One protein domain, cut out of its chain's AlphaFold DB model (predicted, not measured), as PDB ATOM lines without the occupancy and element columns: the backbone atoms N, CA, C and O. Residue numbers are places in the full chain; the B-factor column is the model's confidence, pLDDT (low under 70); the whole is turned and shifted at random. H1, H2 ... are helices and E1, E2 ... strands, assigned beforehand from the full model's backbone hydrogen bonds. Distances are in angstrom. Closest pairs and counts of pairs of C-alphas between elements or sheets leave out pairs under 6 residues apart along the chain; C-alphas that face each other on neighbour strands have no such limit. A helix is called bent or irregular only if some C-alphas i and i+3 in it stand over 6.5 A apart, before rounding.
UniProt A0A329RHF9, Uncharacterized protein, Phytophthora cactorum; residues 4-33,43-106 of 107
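AT A GLANCE: This is residues 4 to 33 and 43 to 106 of the 107 residues of an uncharacterized protein of Phytophthora cactorum (UniProt A0A329RHF9). Two antiparallel ribbons of two strands each, E1 with E4 and E2 with E3, make a V: residues 69 to 73 and 97 to 100 join them at its point, and its other end is open. H1 lies off the E1 and E4 arm, on the side away from E2 and E3, while H2 lies beyond the open end of that arm, and residues 56 to 61 stick out. The printed part has 94 residues with two named helices and four named strands in the order H1 H2 E1 E2 E3 E4; the class is mixed, helices and strands, with under half of the residues, 46, in named elements. The whole is only just compact, close to loose, with a radius of gyration of the C-alphas of 14.3 A and spans of 37 by 36 by 21 A.

IN THESE COORDINATES: H1, residues 4 to 17, begins with C-alpha 4 at (534.611, 442.379, 280.119) and is 20.4 A long. It is only just irregular: C-alphas 10 and 13 are 6.7 A apart. H2 is residues 48 to 57, 14.7 A long. E1, residues 64 to 68, begins with C-alpha 64 at (534.838, 465.708, 287.722). E2 is residues 74 to 79, 16.8 A long, and E3 is residues 91 to 96, 15.6 A long. E4, residues 101 to 105, ends with C-alpha 105 at (536.183, 468.053, 291.349).

HOW THE PARTS SIT: E1 and E4 are antiparallel neighbours, with 161 degrees between their directions. N 65 and O 104, 2.9 A, and N 104 and O 65, 3.0 A, are within hydrogen-bond range. E2 and E3 form an antiparallel hairpin, at 153 degrees. There N 92 and O 78, 2.8 A, and N 94 and O 76, 2.8 A, are within hydrogen-bond range. Between the two sheets, the closest C-alphas of E3 and E4 are those of Val 96 and Val 102, 7.4 A apart. E1 and E2 are apart, as are E2 and E4. H1 is apart from H2 and from the four strands; H2 is apart from E2, E3 and E4. In H2 every O i to N i+4 pair is within hydrogen-bond range; in H1 8 of 10 are.

THE WHOLE: The two C-alphas farthest apart are those of Glu 7 and Ser 89, 39.1 A. Residues 34 to 42 are not printed; C-alphas 33 and 43 are 15.6 A apart across this cut, which falls in the link from H1 to H2. The links E1 to E2 and E3 to E4 are tight, H2 to E1 is short, and E2 to E3, 11 residues, is long. The mean pLDDT of the printed part is 83.8; residues 99 to 106 are under 70.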
ATOM      1  N   SER A   4     535.125 441.922 278.820       84.88
ATOM      2  CA  SER A   4     534.611 442.379 280.119       84.88
ATOM      3  C   SER A   4     534.840 443.874 280.371       84.88
ATOM      4  O   SER A   4     534.001 444.535 280.975       84.88
ATOM      5  N   LEU A   5     535.948 444.447 279.884       82.94
ATOM      6  CA  LEU A   5     536.187 445.891 279.994       82.94
ATOM      7  C   LEU A   5     535.272 446.702 279.065       82.94
ATOM      8  O   LEU A   5     534.887 447.814 279.416       82.94
ATOM      9  N   GLN A   6     534.908 446.162 277.896       87.25
ATOM     10  CA  GLN A   6     533.924 446.798 277.009       87.25
ATOM     11  C   GLN A   6     532.517 446.770 277.616       87.25
ATOM     12  O   GLN A   6     531.802 447.773 277.564       87.25
ATOM     13  N   GLU A   7     532.135 445.651 278.233       89.81
ATOM     14  CA  GLU A   7     530.869 445.536 278.965       89.81
ATOM     15  C   GLU A   7     530.821 446.523 280.130       89.81
ATOM     16  O   GLU A   7     529.860 447.283 280.254       89.81
ATOM     17  N   LEU A   8     531.895 446.597 280.924       85.56
ATOM     18  CA  LEU A   8     531.995 447.559 282.018       85.56
ATOM     19  C   LEU A   8     531.881 448.999 281.508       85.56
ATOM     20  O   LEU A   8     531.076 449.768 282.029       85.56
ATOM     21  N   LYS A   9     532.617 449.357 280.448       87.44
ATOM     22  CA  LYS A   9     532.526 450.681 279.813       87.44
ATOM     23  C   LYS A   9     531.096 451.018 279.381       87.44
ATOM     24  O   LYS A   9     530.678 452.162 279.520       87.44
ATOM     25  N   SER A  10     530.350 450.034 278.884       89.25
ATOM     26  CA  SER A  10     528.959 450.217 278.449       89.25
ATOM     27  C   SER A  10     527.985 450.349 279.627       89.25
ATOM     28  O   SER A  10     527.000 451.078 279.532       89.25
ATOM     29  N   ALA A  11     528.264 449.683 280.750       88.44
ATOM     30  CA  ALA A  11     527.433 449.732 281.952       88.44
ATOM     31  C   ALA A  11     527.647 451.008 282.785       88.44
ATOM     32  O   ALA A  11     526.706 451.510 283.404       88.44
ATOM     33  N   LEU A  12     528.869 451.548 282.803       86.62
ATOM     34  CA  LEU A  12     529.237 452.687 283.646       86.62
ATOM     35  C   LEU A  12     528.348 453.931 283.449       86.62
ATOM     36  O   LEU A  12     527.885 454.445 284.463       86.62
ATOM     37  N   PRO A  13     528.019 454.399 282.226       87.94
ATOM     38  CA  PRO A  13     527.104 455.528 282.038       87.94
ATOM     39  C   PRO A  13     525.739 455.334 282.707       87.94
ATOM     40  O   PRO A  13     525.214 456.255 283.323       87.94
ATOM     41  N   ILE A  14     525.178 454.122 282.629       88.19
ATOM     42  CA  ILE A  14     523.882 453.790 283.238       88.19
ATOM     43  C   ILE A  14     523.995 453.895 284.758       88.19
ATOM     44  O   ILE A  14     523.198 454.559 285.419       88.19
ATOM     45  N   VAL A  15     525.034 453.266 285.303       85.44
ATOM     46  CA  VAL A  15     525.321 453.215 286.737       85.44
ATOM     47  C   VAL A  15     525.634 454.603 287.306       85.44
ATOM     48  O   VAL A  15     525.320 454.888 288.465       85.44
ATOM     49  N   VAL A  16     526.258 455.465 286.510       85.06
ATOM     50  CA  VAL A  16     526.523 456.860 286.849       85.06
ATOM     51  C   VAL A  16     525.236 457.673 286.845       85.06
ATOM     52  O   VAL A  16     524.948 458.326 287.843       85.06
ATOM     53  N   ASN A  17     524.429 457.578 285.788       85.88
ATOM     54  CA  ASN A  17     523.169 458.312 285.680       85.88
ATOM     55  C   ASN A  17     522.169 457.932 286.789       85.88
ATOM     56  O   ASN A  17     521.353 458.752 287.195       85.88
ATOM     57  N   MET A  18     522.249 456.707 287.321       85.94
ATOM     58  CA  MET A  18     521.480 456.292 288.502       85.94
ATOM     59  C   MET A  18     521.883 457.019 289.793       85.94
ATOM     60  O   MET A  18     521.058 457.139 290.693       85.94
ATOM     61  N   ILE A  19     523.136 457.467 289.909       82.31
ATOM     62  CA  ILE A  19     523.638 458.171 291.100       82.31
ATOM     63  C   ILE A  19     523.567 459.680 290.926       82.31
ATOM     64  O   ILE A  19     523.128 460.380 291.833       82.31
ATOM     65  N   HIS A  20     523.998 460.173 289.770       81.12
ATOM     66  CA  HIS A  20     523.982 461.584 289.438       81.12
ATOM     67  C   HIS A  20     523.257 461.775 288.103       81.12
ATOM     68  O   HIS A  20     523.899 461.813 287.048       81.12
ATOM     69  N   PRO A  21     521.916 461.877 288.126       84.88
ATOM     70  CA  PRO A  21     521.132 462.086 286.920       84.88
ATOM     71  C   PRO A  21     521.633 463.298 286.137       84.88
ATOM     72  O   PRO A  21     521.891 464.356 286.711       84.88
ATOM     73  N   GLY A  22     521.795 463.128 284.826       82.00
ATOM     74  CA  GLY A  22     522.257 464.194 283.935       82.00
ATOM     75  C   GLY A  22     523.773 464.409 283.894       82.00
ATOM     76  O   GLY A  22     524.230 465.129 283.012       82.00
ATOM     77  N   TRP A  23     524.564 463.758 284.757       83.56
ATOM     78  CA  TRP A  23     526.020 463.756 284.606       83.56
ATOM     79  C   TRP A  23     526.448 462.649 283.637       83.56
ATOM     80  O   TRP A  23     526.118 461.475 283.826       83.56
ATOM     81  N   VAL A  24     527.170 463.025 282.578       82.12
ATOM     82  CA  VAL A  24     527.544 462.121 281.482       82.12
ATOM     83  C   VAL A  24     529.064 461.942 281.452       82.12
ATOM     84  O   VAL A  24     529.773 462.866 281.055       82.12
ATOM     85  N   PRO A  25     529.595 460.758 281.813       83.38
ATOM     86  CA  PRO A  25     531.016 460.472 281.655       83.38
ATOM     87  C   PRO A  25     531.400 460.452 280.173       83.38
ATOM     88  O   PRO A  25     530.826 459.700 279.383       83.38
ATOM     89  N   THR A  26     532.396 461.249 279.794       79.94
ATOM     90  CA  THR A  26     532.853 461.383 278.399       79.94
ATOM     91  C   THR A  26     534.181 460.680 278.128       79.94
ATOM     92  O   THR A  26     534.463 460.300 276.990       79.94
ATOM     93  N   VAL A  27     534.983 460.454 279.171       82.06
ATOM     94  CA  VAL A  27     536.302 459.817 279.096       82.06
ATOM     95  C   VAL A  27     536.350 458.640 280.065       82.06
ATOM     96  O   VAL A  27     535.875 458.724 281.193       82.06
ATOM     97  N   PHE A  28     536.928 457.529 279.608       83.81
ATOM     98  CA  PHE A  28     537.108 456.317 280.403       83.81
ATOM     99  C   PHE A  28     538.579 455.926 280.396       83.81
ATOM    100  O   PHE A  28     539.145 455.695 279.326       83.81
ATOM    101  N   SER A  29     539.163 455.808 281.585       83.75
ATOM    102  CA  SER A  29     540.503 455.271 281.798       83.75
ATOM    103  C   SER A  29     540.419 453.998 282.636       83.75
ATOM    104  O   SER A  29     539.559 453.872 283.508       83.75
ATOM    105  N   PHE A  30     541.303 453.045 282.354       84.25
ATOM    106  CA  PHE A  30     541.412 451.799 283.101       84.25
ATOM    107  C   PHE A  30     542.841 451.664 283.596       84.25
ATOM    108  O   PHE A  30     543.770 451.562 282.797       84.25
ATOM    109  N   MET A  31     542.999 451.644 284.915       83.75
ATOM    110  CA  MET A  31     544.293 451.477 285.560       83.75
ATOM    111  C   MET A  31     544.450 450.034 286.018       83.75
ATOM    112  O   MET A  31     543.517 449.424 286.546       83.75
ATOM    113  N   ARG A  32     545.643 449.487 285.802       83.88
ATOM    114  CA  ARG A  32     546.039 448.184 286.323       83.88
ATOM    115  C   ARG A  32     547.078 448.415 287.410       83.88
ATOM    116  O   ARG A  32     548.141 448.945 287.121       83.88
ATOM    117  N   SER A  33     546.760 447.984 288.623       80.69
ATOM    118  CA  SER A  33     547.706 447.918 289.733       80.69
ATOM    119  C   SER A  33     548.152 446.469 289.890       80.69
ATOM    120  O   SER A  33     547.309 445.584 290.059       80.69
ATOM    121  N   HIS A  43     549.674 462.604 288.552       86.44
ATOM    122  CA  HIS A  43     549.206 463.239 287.323       86.44
ATOM    123  C   HIS A  43     547.824 463.868 287.526       86.44
ATOM    124  O   HIS A  43     547.165 463.650 288.542       86.44
ATOM    125  N   LYS A  44     547.396 464.660 286.540       84.31
ATOM    126  CA  LYS A  44     546.007 465.106 286.410       84.31
ATOM    127  C   LYS A  44     545.252 464.137 285.514       84.31
ATOM    128  O   LYS A  44     545.802 463.674 284.516       84.31
ATOM    129  N   ASP A  45     543.978 463.931 285.815       83.50
ATOM    130  CA  ASP A  45     543.106 463.075 285.006       83.50
ATOM    131  C   ASP A  45     542.823 463.658 283.613       83.50
ATOM    132  O   ASP A  45     542.550 462.913 282.674       83.50
ATOM    133  N   TYR A  46     542.905 464.985 283.468       81.12
ATOM    134  CA  TYR A  46     542.548 465.691 282.239       81.12
ATOM    135  C   TYR A  46     543.739 466.380 281.600       81.12
ATOM    136  O   TYR A  46     544.548 467.026 282.272       81.12
ATOM    137  N   GLN A  47     543.770 466.333 280.271       83.31
ATOM    138  CA  GLN A  47     544.563 467.266 279.485       83.31
ATOM    139  C   GLN A  47     543.798 468.591 279.322       83.31
ATOM    140  O   GLN A  47     542.564 468.582 279.303       83.31
ATOM    141  N   PRO A  48     544.486 469.732 279.134       84.56
ATOM    142  CA  PRO A  48     543.827 471.017 278.883       84.56
ATOM    143  C   PRO A  48     542.794 470.965 277.746       84.56
ATOM    144  O   PRO A  48     541.699 471.499 277.880       84.56
ATOM    145  N   SER A  49     543.084 470.223 276.673       86.06
ATOM    146  CA  SER A  49     542.165 470.043 275.542       86.06
ATOM    147  C   SER A  49     540.868 469.311 275.903       86.06
ATOM    148  O   SER A  49     539.831 469.543 275.282       86.06
ATOM    149  N   ASP A  50     540.904 468.404 276.887       84.00
ATOM    150  CA  ASP A  50     539.695 467.724 277.361       84.00
ATOM    151  C   ASP A  50     538.798 468.689 278.130       84.00
ATOM    152  O   ASP A  50     537.581 468.674 277.936       84.00
ATOM    153  N   LEU A  51     539.407 469.563 278.936       84.88
ATOM    154  CA  LEU A  51     538.705 470.609 279.674       84.88
ATOM    155  C   LEU A  51     538.071 471.628 278.725       84.88
ATOM    156  O   LEU A  51     536.888 471.927 278.859       84.88
ATOM    157  N   GLU A  52     538.817 472.105 277.727       88.12
ATOM    158  CA  GLU A  52     538.305 473.031 276.707       88.12
ATOM    159  C   GLU A  52     537.109 472.440 275.951       88.12
ATOM    160  O   GLU A  52     536.076 473.091 275.789       88.12
ATOM    161  N   ARG A  53     537.218 471.174 275.528       85.75
ATOM    162  CA  ARG A  53     536.129 470.473 274.842       85.75
ATOM    163  C   ARG A  53     534.905 470.301 275.739       85.75
ATOM    164  O   ARG A  53     533.788 470.472 275.254       85.75
ATOM    165  N   ALA A  54     535.100 469.959 277.012       83.81
ATOM    166  CA  ALA A  54     534.003 469.837 277.966       83.81
ATOM    167  C   ALA A  54     533.296 471.186 278.166       83.81
ATOM    168  O   ALA A  54     532.079 471.249 278.022       83.81
ATOM    169  N   GLN A  55     534.050 472.269 278.376       86.88
ATOM    170  CA  GLN A  55     533.509 473.624 278.547       86.88
ATOM    171  C   GLN A  55     532.778 474.150 277.305       86.88
ATOM    172  O   GLN A  55     531.811 474.895 277.429       86.88
ATOM    173  N   ALA A  56     533.196 473.752 276.100       89.12
ATOM    174  CA  ALA A  56     532.510 474.142 274.867       89.12
ATOM    175  C   ALA A  56     531.092 473.548 274.751       89.12
ATOM    176  O   ALA A  56     530.221 474.156 274.131       89.12
ATOM    177  N   VAL A  57     530.863 472.363 275.326       86.25
ATOM    178  CA  VAL A  57     529.554 471.685 275.323       86.25
ATOM    179  C   VAL A  57     528.751 472.022 276.583       86.25
ATOM    180  O   VAL A  57     527.529 472.151 276.520       86.25
ATOM    181  N   HIS A  58     529.444 472.198 277.706       83.94
ATOM    182  CA  HIS A  58     528.890 472.388 279.043       83.94
ATOM    183  C   HIS A  58     529.532 473.614 279.722       83.94
ATOM    184  O   HIS A  58     530.372 473.467 280.612       83.94
ATOM    185  N   PRO A  59     529.204 474.840 279.272       85.25
ATOM    186  CA  PRO A  59     529.858 476.046 279.765       85.25
ATOM    187  C   PRO A  59     529.517 476.309 281.234       85.25
ATOM    188  O   PRO A  59     528.349 476.465 281.588       85.25
ATOM    189  N   GLY A  60     530.551 476.421 282.071       83.50
ATOM    190  CA  GLY A  60     530.423 476.685 283.507       83.50
ATOM    191  C   GLY A  60     530.273 475.436 284.378       83.50
ATOM    192  O   GLY A  60     530.314 475.563 285.601       83.50
ATOM    193  N   ASP A  61     530.156 474.247 283.781       82.69
ATOM    194  CA  ASP A  61     530.145 472.992 284.534       82.69
ATOM    195  C   ASP A  61     531.548 472.673 285.068       82.69
ATOM    196  O   ASP A  61     532.561 472.971 284.431       82.69
ATOM    197  N   ILE A  62     531.616 472.040 286.240       78.94
ATOM    198  CA  ILE A  62     532.883 471.653 286.869       78.94
ATOM    199  C   ILE A  62     533.256 470.236 286.402       78.94
ATOM    200  O   ILE A  62     532.478 469.299 286.605       78.94
ATOM    201  N   PRO A  63     534.427 470.041 285.769       81.75
ATOM    202  CA  PRO A  63     534.896 468.716 285.385       81.75
ATOM    203  C   PRO A  63     535.165 467.871 286.634       81.75
ATOM    204  O   PRO A  63     535.782 468.329 287.600       81.75
ATOM    205  N   ALA A  64     534.705 466.620 286.599       84.88
ATOM    206  CA  ALA A  64     534.838 465.708 287.722       84.88
ATOM    207  C   ALA A  64     535.165 464.273 287.304       84.88
ATOM    208  O   ALA A  64     534.779 463.808 286.225       84.88
ATOM    209  N   SER A  65     535.930 463.577 288.140       85.44
ATOM    210  CA  SER A  65     536.393 462.210 287.893       85.44
ATOM    211  C   SER A  65     535.716 461.257 288.850       85.44
ATOM    212  O   SER A  65     535.623 461.540 290.041       85.44
ATOM    213  N   MET A  66     535.291 460.101 288.342       85.44
ATOM    214  CA  MET A  66     534.723 459.034 289.158       85.44
ATOM    215  C   MET A  66     535.595 457.786 289.075       85.44
ATOM    216  O   MET A  66     535.750 457.206 288.000       85.44
ATOM    217  N   ILE A  67     536.126 457.351 290.217       86.00
ATOM    218  CA  ILE A  67     536.979 456.159 290.285       86.00
ATOM    219  C   ILE A  67     536.198 454.974 290.849       86.00
ATOM    220  O   ILE A  67     535.547 455.086 291.888       86.00
ATOM    221  N   PHE A  68     536.296 453.832 290.166       84.44
ATOM    222  CA  PHE A  68     535.708 452.558 290.578       84.44
ATOM    223  C   PHE A  68     536.811 451.570 290.951       84.44
ATOM    224  O   PHE A  68     537.594 451.150 290.096       84.44
ATOM    225  N   ALA A  69     536.844 451.149 292.215       87.88
ATOM    226  CA  ALA A  69     537.730 450.075 292.641       87.88
ATOM    227  C   ALA A  69     537.143 448.709 292.258       87.88
ATOM    228  O   ALA A  69     536.077 448.314 292.740       87.88
ATOM    229  N   LEU A  70     537.863 447.980 291.404       85.88
ATOM    230  CA  LEU A  70     537.536 446.599 291.028       85.88
ATOM    231  C   LEU A  70     538.245 445.564 291.910       85.88
ATOM    232  O   LEU A  70     537.881 444.391 291.899       85.88
ATOM    233  N   GLN A  71     539.257 445.990 292.665       84.94
ATOM    234  CA  GLN A  71     540.055 445.137 293.537       84.94
ATOM    235  C   GLN A  71     539.960 445.612 294.993       84.94
ATOM    236  O   GLN A  71     539.880 446.819 295.252       84.94
ATOM    237  N   PRO A  72     539.955 444.684 295.966       86.25
ATOM    238  CA  PRO A  72     539.994 445.042 297.376       86.25
ATOM    239  C   PRO A  72     541.306 445.744 297.726       86.25
ATOM    240  O   PRO A  72     542.310 445.591 297.039       86.25
ATOM    241  N   ALA A  73     541.280 446.511 298.819       86.50
ATOM    242  CA  ALA A  73     542.422 447.287 299.301       86.50
ATOM    243  C   ALA A  73     542.991 448.298 298.281       86.50
ATOM    244  O   ALA A  73     544.133 448.727 298.429       86.50
ATOM    245  N   THR A  74     542.186 448.722 297.297       87.50
ATOM    246  CA  THR A  74     542.547 449.827 296.401       87.50
ATOM    247  C   THR A  74     542.753 451.095 297.226       87.50
ATOM    248  O   THR A  74     541.872 451.511 297.987       87.50
ATOM    249  N   LYS A  75     543.922 451.710 297.069       89.25
ATOM    250  CA  LYS A  75     544.285 452.986 297.682       89.25
ATOM    251  C   LYS A  75     544.696 453.952 296.590       89.25
ATOM    252  O   LYS A  75     545.327 453.552 295.619       89.25
ATOM    253  N   ILE A  76     544.335 455.211 296.770       89.19
ATOM    254  CA  ILE A  76     544.661 456.291 295.846       89.19
ATOM    255  C   ILE A  76     545.287 457.404 296.665       89.19
ATOM    256  O   ILE A  76     544.757 457.767 297.716       89.19
ATOM    257  N   LEU A  77     546.418 457.921 296.200       90.94
ATOM    258  CA  LEU A  77     547.071 459.073 296.800       90.94
ATOM    259  C   LEU A  77     546.644 460.332 296.048       90.94
ATOM    260  O   LEU A  77     546.837 460.426 294.839       90.94
ATOM    261  N   ILE A  78     546.055 461.285 296.760       90.19
ATOM    262  CA  ILE A  78     545.546 462.532 296.184       90.19
ATOM    263  C   ILE A  78     546.299 463.699 296.794       90.19
ATOM    264  O   ILE A  78     546.474 463.763 298.009       90.19
ATOM    265  N   TYR A  79     546.682 464.652 295.956       90.25
ATOM    266  CA  TYR A  79     547.325 465.890 296.372       90.25
ATOM    267  C   TYR A  79     546.317 467.030 296.242       90.25
ATOM    268  O   TYR A  79     546.064 467.540 295.150       90.25
ATOM    269  N   THR A  80     545.678 467.384 297.354       86.19
ATOM    270  CA  THR A  80     544.591 468.376 297.342       86.19
ATOM    271  C   THR A  80     545.115 469.776 297.020       86.19
ATOM    272  O   THR A  80     546.147 470.198 297.536       86.19
ATOM    273  N   CYS A  81     544.408 470.508 296.153       83.44
ATOM    274  CA  CYS A  81     544.789 471.859 295.715       83.44
ATOM    275  C   CYS A  81     546.209 471.956 295.109       83.44
ATOM    276  O   CYS A  81     546.849 473.009 295.194       83.44
ATOM    277  N   CYS A  82     546.720 470.867 294.527       82.25
ATOM    278  CA  CYS A  82     548.027 470.805 293.869       82.25
ATOM    279  C   CYS A  82     547.859 470.837 292.348       82.25
ATOM    280  O   CYS A  82     547.892 469.804 291.682       82.25
ATOM    281  N   PHE A  83     547.646 472.033 291.801       74.56
ATOM    282  CA  PHE A  83     547.354 472.200 290.377       74.56
ATOM    283  C   PHE A  83     548.609 472.277 289.505       74.56
ATOM    284  O   PHE A  83     548.555 471.843 288.364       74.56
ATOM    285  N   ASP A  84     549.739 472.766 290.007       78.19
ATOM    286  CA  ASP A  84     550.938 472.950 289.170       78.19
ATOM    287  C   ASP A  84     552.090 472.026 289.559       78.19
ATOM    288  O   ASP A  84     552.848 471.576 288.703       78.19
ATOM    289  N   ALA A  85     552.212 471.714 290.849       83.81
ATOM    290  CA  ALA A  85     553.272 470.872 291.371       83.81
ATOM    291  C   ALA A  85     552.766 469.986 292.510       83.81
ATOM    292  O   ALA A  85     551.877 470.365 293.274       83.81
ATOM    293  N   ARG A  86     553.374 468.802 292.616       86.81
ATOM    294  CA  ARG A  86     553.202 467.861 293.725       86.81
ATOM    295  C   ARG A  86     553.694 468.498 295.029       86.81
ATOM    296  O   ARG A  86     554.781 469.068 295.061       86.81
ATOM    297  N   ASP A  87     552.920 468.342 296.099       89.62
ATOM    298  CA  ASP A  87     553.260 468.792 297.455       89.62
ATOM    299  C   ASP A  87     552.896 467.692 298.458       89.62
ATOM    300  O   ASP A  87     551.719 467.455 298.731       89.62
ATOM    301  N   GLU A  88     553.912 467.024 299.011       92.00
ATOM    302  CA  GLU A  88     553.741 465.934 299.983       92.00
ATOM    303  C   GLU A  88     552.908 466.332 301.197       92.00
ATOM    304  O   GLU A  88     552.194 465.502 301.758       92.00
ATOM    305  N   SER A  89     552.958 467.602 301.607       92.94
ATOM    306  CA  SER A  89     552.221 468.059 302.788       92.94
ATOM    307  C   SER A  89     550.704 468.033 302.595       92.94
ATOM    308  O   SER A  89     549.958 468.050 303.574       92.94
ATOM    309  N   LYS A  90     550.244 467.953 301.341       89.88
ATOM    310  CA  LYS A  90     548.824 467.904 300.960       89.88
ATOM    311  C   LYS A  90     548.368 466.520 300.504       89.88
ATOM    312  O   LYS A  90     547.248 466.376 299.999       89.88
ATOM    313  N   ALA A  91     549.232 465.520 300.657       92.44
ATOM    314  CA  ALA A  91     548.971 464.152 300.258       92.44
ATOM    315  C   ALA A  91     547.946 463.498 301.199       92.44
ATOM    316  O   ALA A  91     548.092 463.497 302.420       92.44
ATOM    317  N   THR A  92     546.896 462.924 300.623       91.88
ATOM    318  CA  THR A  92     545.855 462.189 301.343       91.88
ATOM    319  C   THR A  92     545.663 460.830 300.696       91.88
ATOM    320  O   THR A  92     545.373 460.734 299.504       91.88
ATOM    321  N   VAL A  93     545.807 459.768 301.488       91.12
ATOM    322  CA  VAL A  93     545.500 458.407 301.041       91.12
ATOM    323  C   VAL A  93     544.011 458.155 301.222       91.12
ATOM    324  O   VAL A  93     543.506 458.135 302.346       91.12
ATOM    325  N   VAL A  94     543.317 457.891 300.123       89.38
ATOM    326  CA  VAL A  94     541.917 457.472 300.127       89.38
ATOM    327  C   VAL A  94     541.849 455.981 299.836       89.38
ATOM    328  O   VAL A  94     542.293 455.505 298.794       89.38
ATOM    329  N   SER A  95     541.290 455.228 300.782       90.25
ATOM    330  CA  SER A  95     540.942 453.825 300.555       90.25
ATOM    331  C   SER A  95     539.603 453.764 299.834       90.25
ATOM    332  O   SER A  95     538.621 454.318 300.327       90.25
ATOM    333  N   VAL A  96     539.555 453.090 298.686       87.38
ATOM    334  CA  VAL A  96     538.339 452.944 297.878       87.38
ATOM    335  C   VAL A  96     537.874 451.494 297.980       87.38
ATOM    336  O   VAL A  96     538.509 450.604 297.406       87.38
ATOM    337  N   PRO A  97     536.804 451.203 298.740       83.56
ATOM    338  CA  PRO A  97     536.288 449.845 298.819       83.56
ATOM    339  C   PRO A  97     535.748 449.375 297.467       83.56
ATOM    340  O   PRO A  97     535.329 450.179 296.634       83.56
ATOM    341  N   VAL A  98     535.703 448.058 297.266       81.69
ATOM    342  CA  VAL A  98     535.159 447.474 296.033       81.69
ATOM    343  C   VAL A  98     533.717 447.930 295.833       81.69
ATOM    344  O   VAL A  98     532.892 447.827 296.740       81.69
ATOM    345  N   GLY A  99     533.420 448.440 294.639       68.50
ATOM    346  CA  GLY A  99     532.086 448.932 294.285       68.50
ATOM    347  C   GLY A  99     531.722 450.308 294.856       68.50
ATOM    348  O   GLY A  99     530.663 450.834 294.499       68.50
ATOM    349  N   LEU A 100     532.579 450.917 295.685       62.22
ATOM    350  CA  LEU A 100     532.443 452.311 296.113       62.22
ATOM    351  C   LEU A 100     533.146 453.268 295.144       62.22
ATOM    352  O   LEU A 100     533.977 452.868 294.326       62.22
ATOM    353  N   ARG A 101     532.731 454.537 295.206       67.19
ATOM    354  CA  ARG A 101     533.065 455.583 294.235       67.19
ATOM    355  C   ARG A 101     533.585 456.808 294.963       67.19
ATOM    356  O   ARG A 101     533.053 457.158 296.014       67.19
ATOM    357  N   VAL A 102     534.567 457.472 294.372       61.41
ATOM    358  CA  VAL A 102     535.014 458.798 294.814       61.41
ATOM    359  C   VAL A 102     534.874 459.756 293.642       61.41
ATOM    360  O   VAL A 102     535.260 459.399 292.527       61.41
ATOM    361  N   LEU A 103     534.266 460.915 293.901       65.50
ATOM    362  CA  LEU A 103     534.146 462.019 292.957       65.50
ATOM    363  C   LEU A 103     535.217 463.058 293.299       65.50
ATOM    364  O   LEU A 103     535.275 463.515 294.441       65.50
ATOM    365  N   PHE A 104     536.047 463.412 292.325       66.44
ATOM    366  CA  PHE A 104     537.010 464.506 292.450       66.44
ATOM    367  C   PHE A 104     536.578 465.642 291.550       66.44
ATOM    368  O   PHE A 104     536.386 465.418 290.362       66.44
ATOM    369  N   GLU A 105     536.449 466.837 292.108       63.00
ATOM    370  CA  GLU A 105     536.183 468.053 291.349       63.00
ATOM    371  C   GLU A 105     537.501 468.775 291.080       63.00
ATOM    372  O   GLU A 105     538.326 468.947 291.984       63.00
ATOM    373  N   VAL A 106     537.699 469.204 289.836       61.84
ATOM    374  CA  VAL A 106     538.784 470.122 289.488       61.84
ATOM    375  C   VAL A 106     538.184 471.521 289.461       61.84
ATOM    376  O   VAL A 106     537.434 471.853 288.547       61.84
TER     377      VAL A 106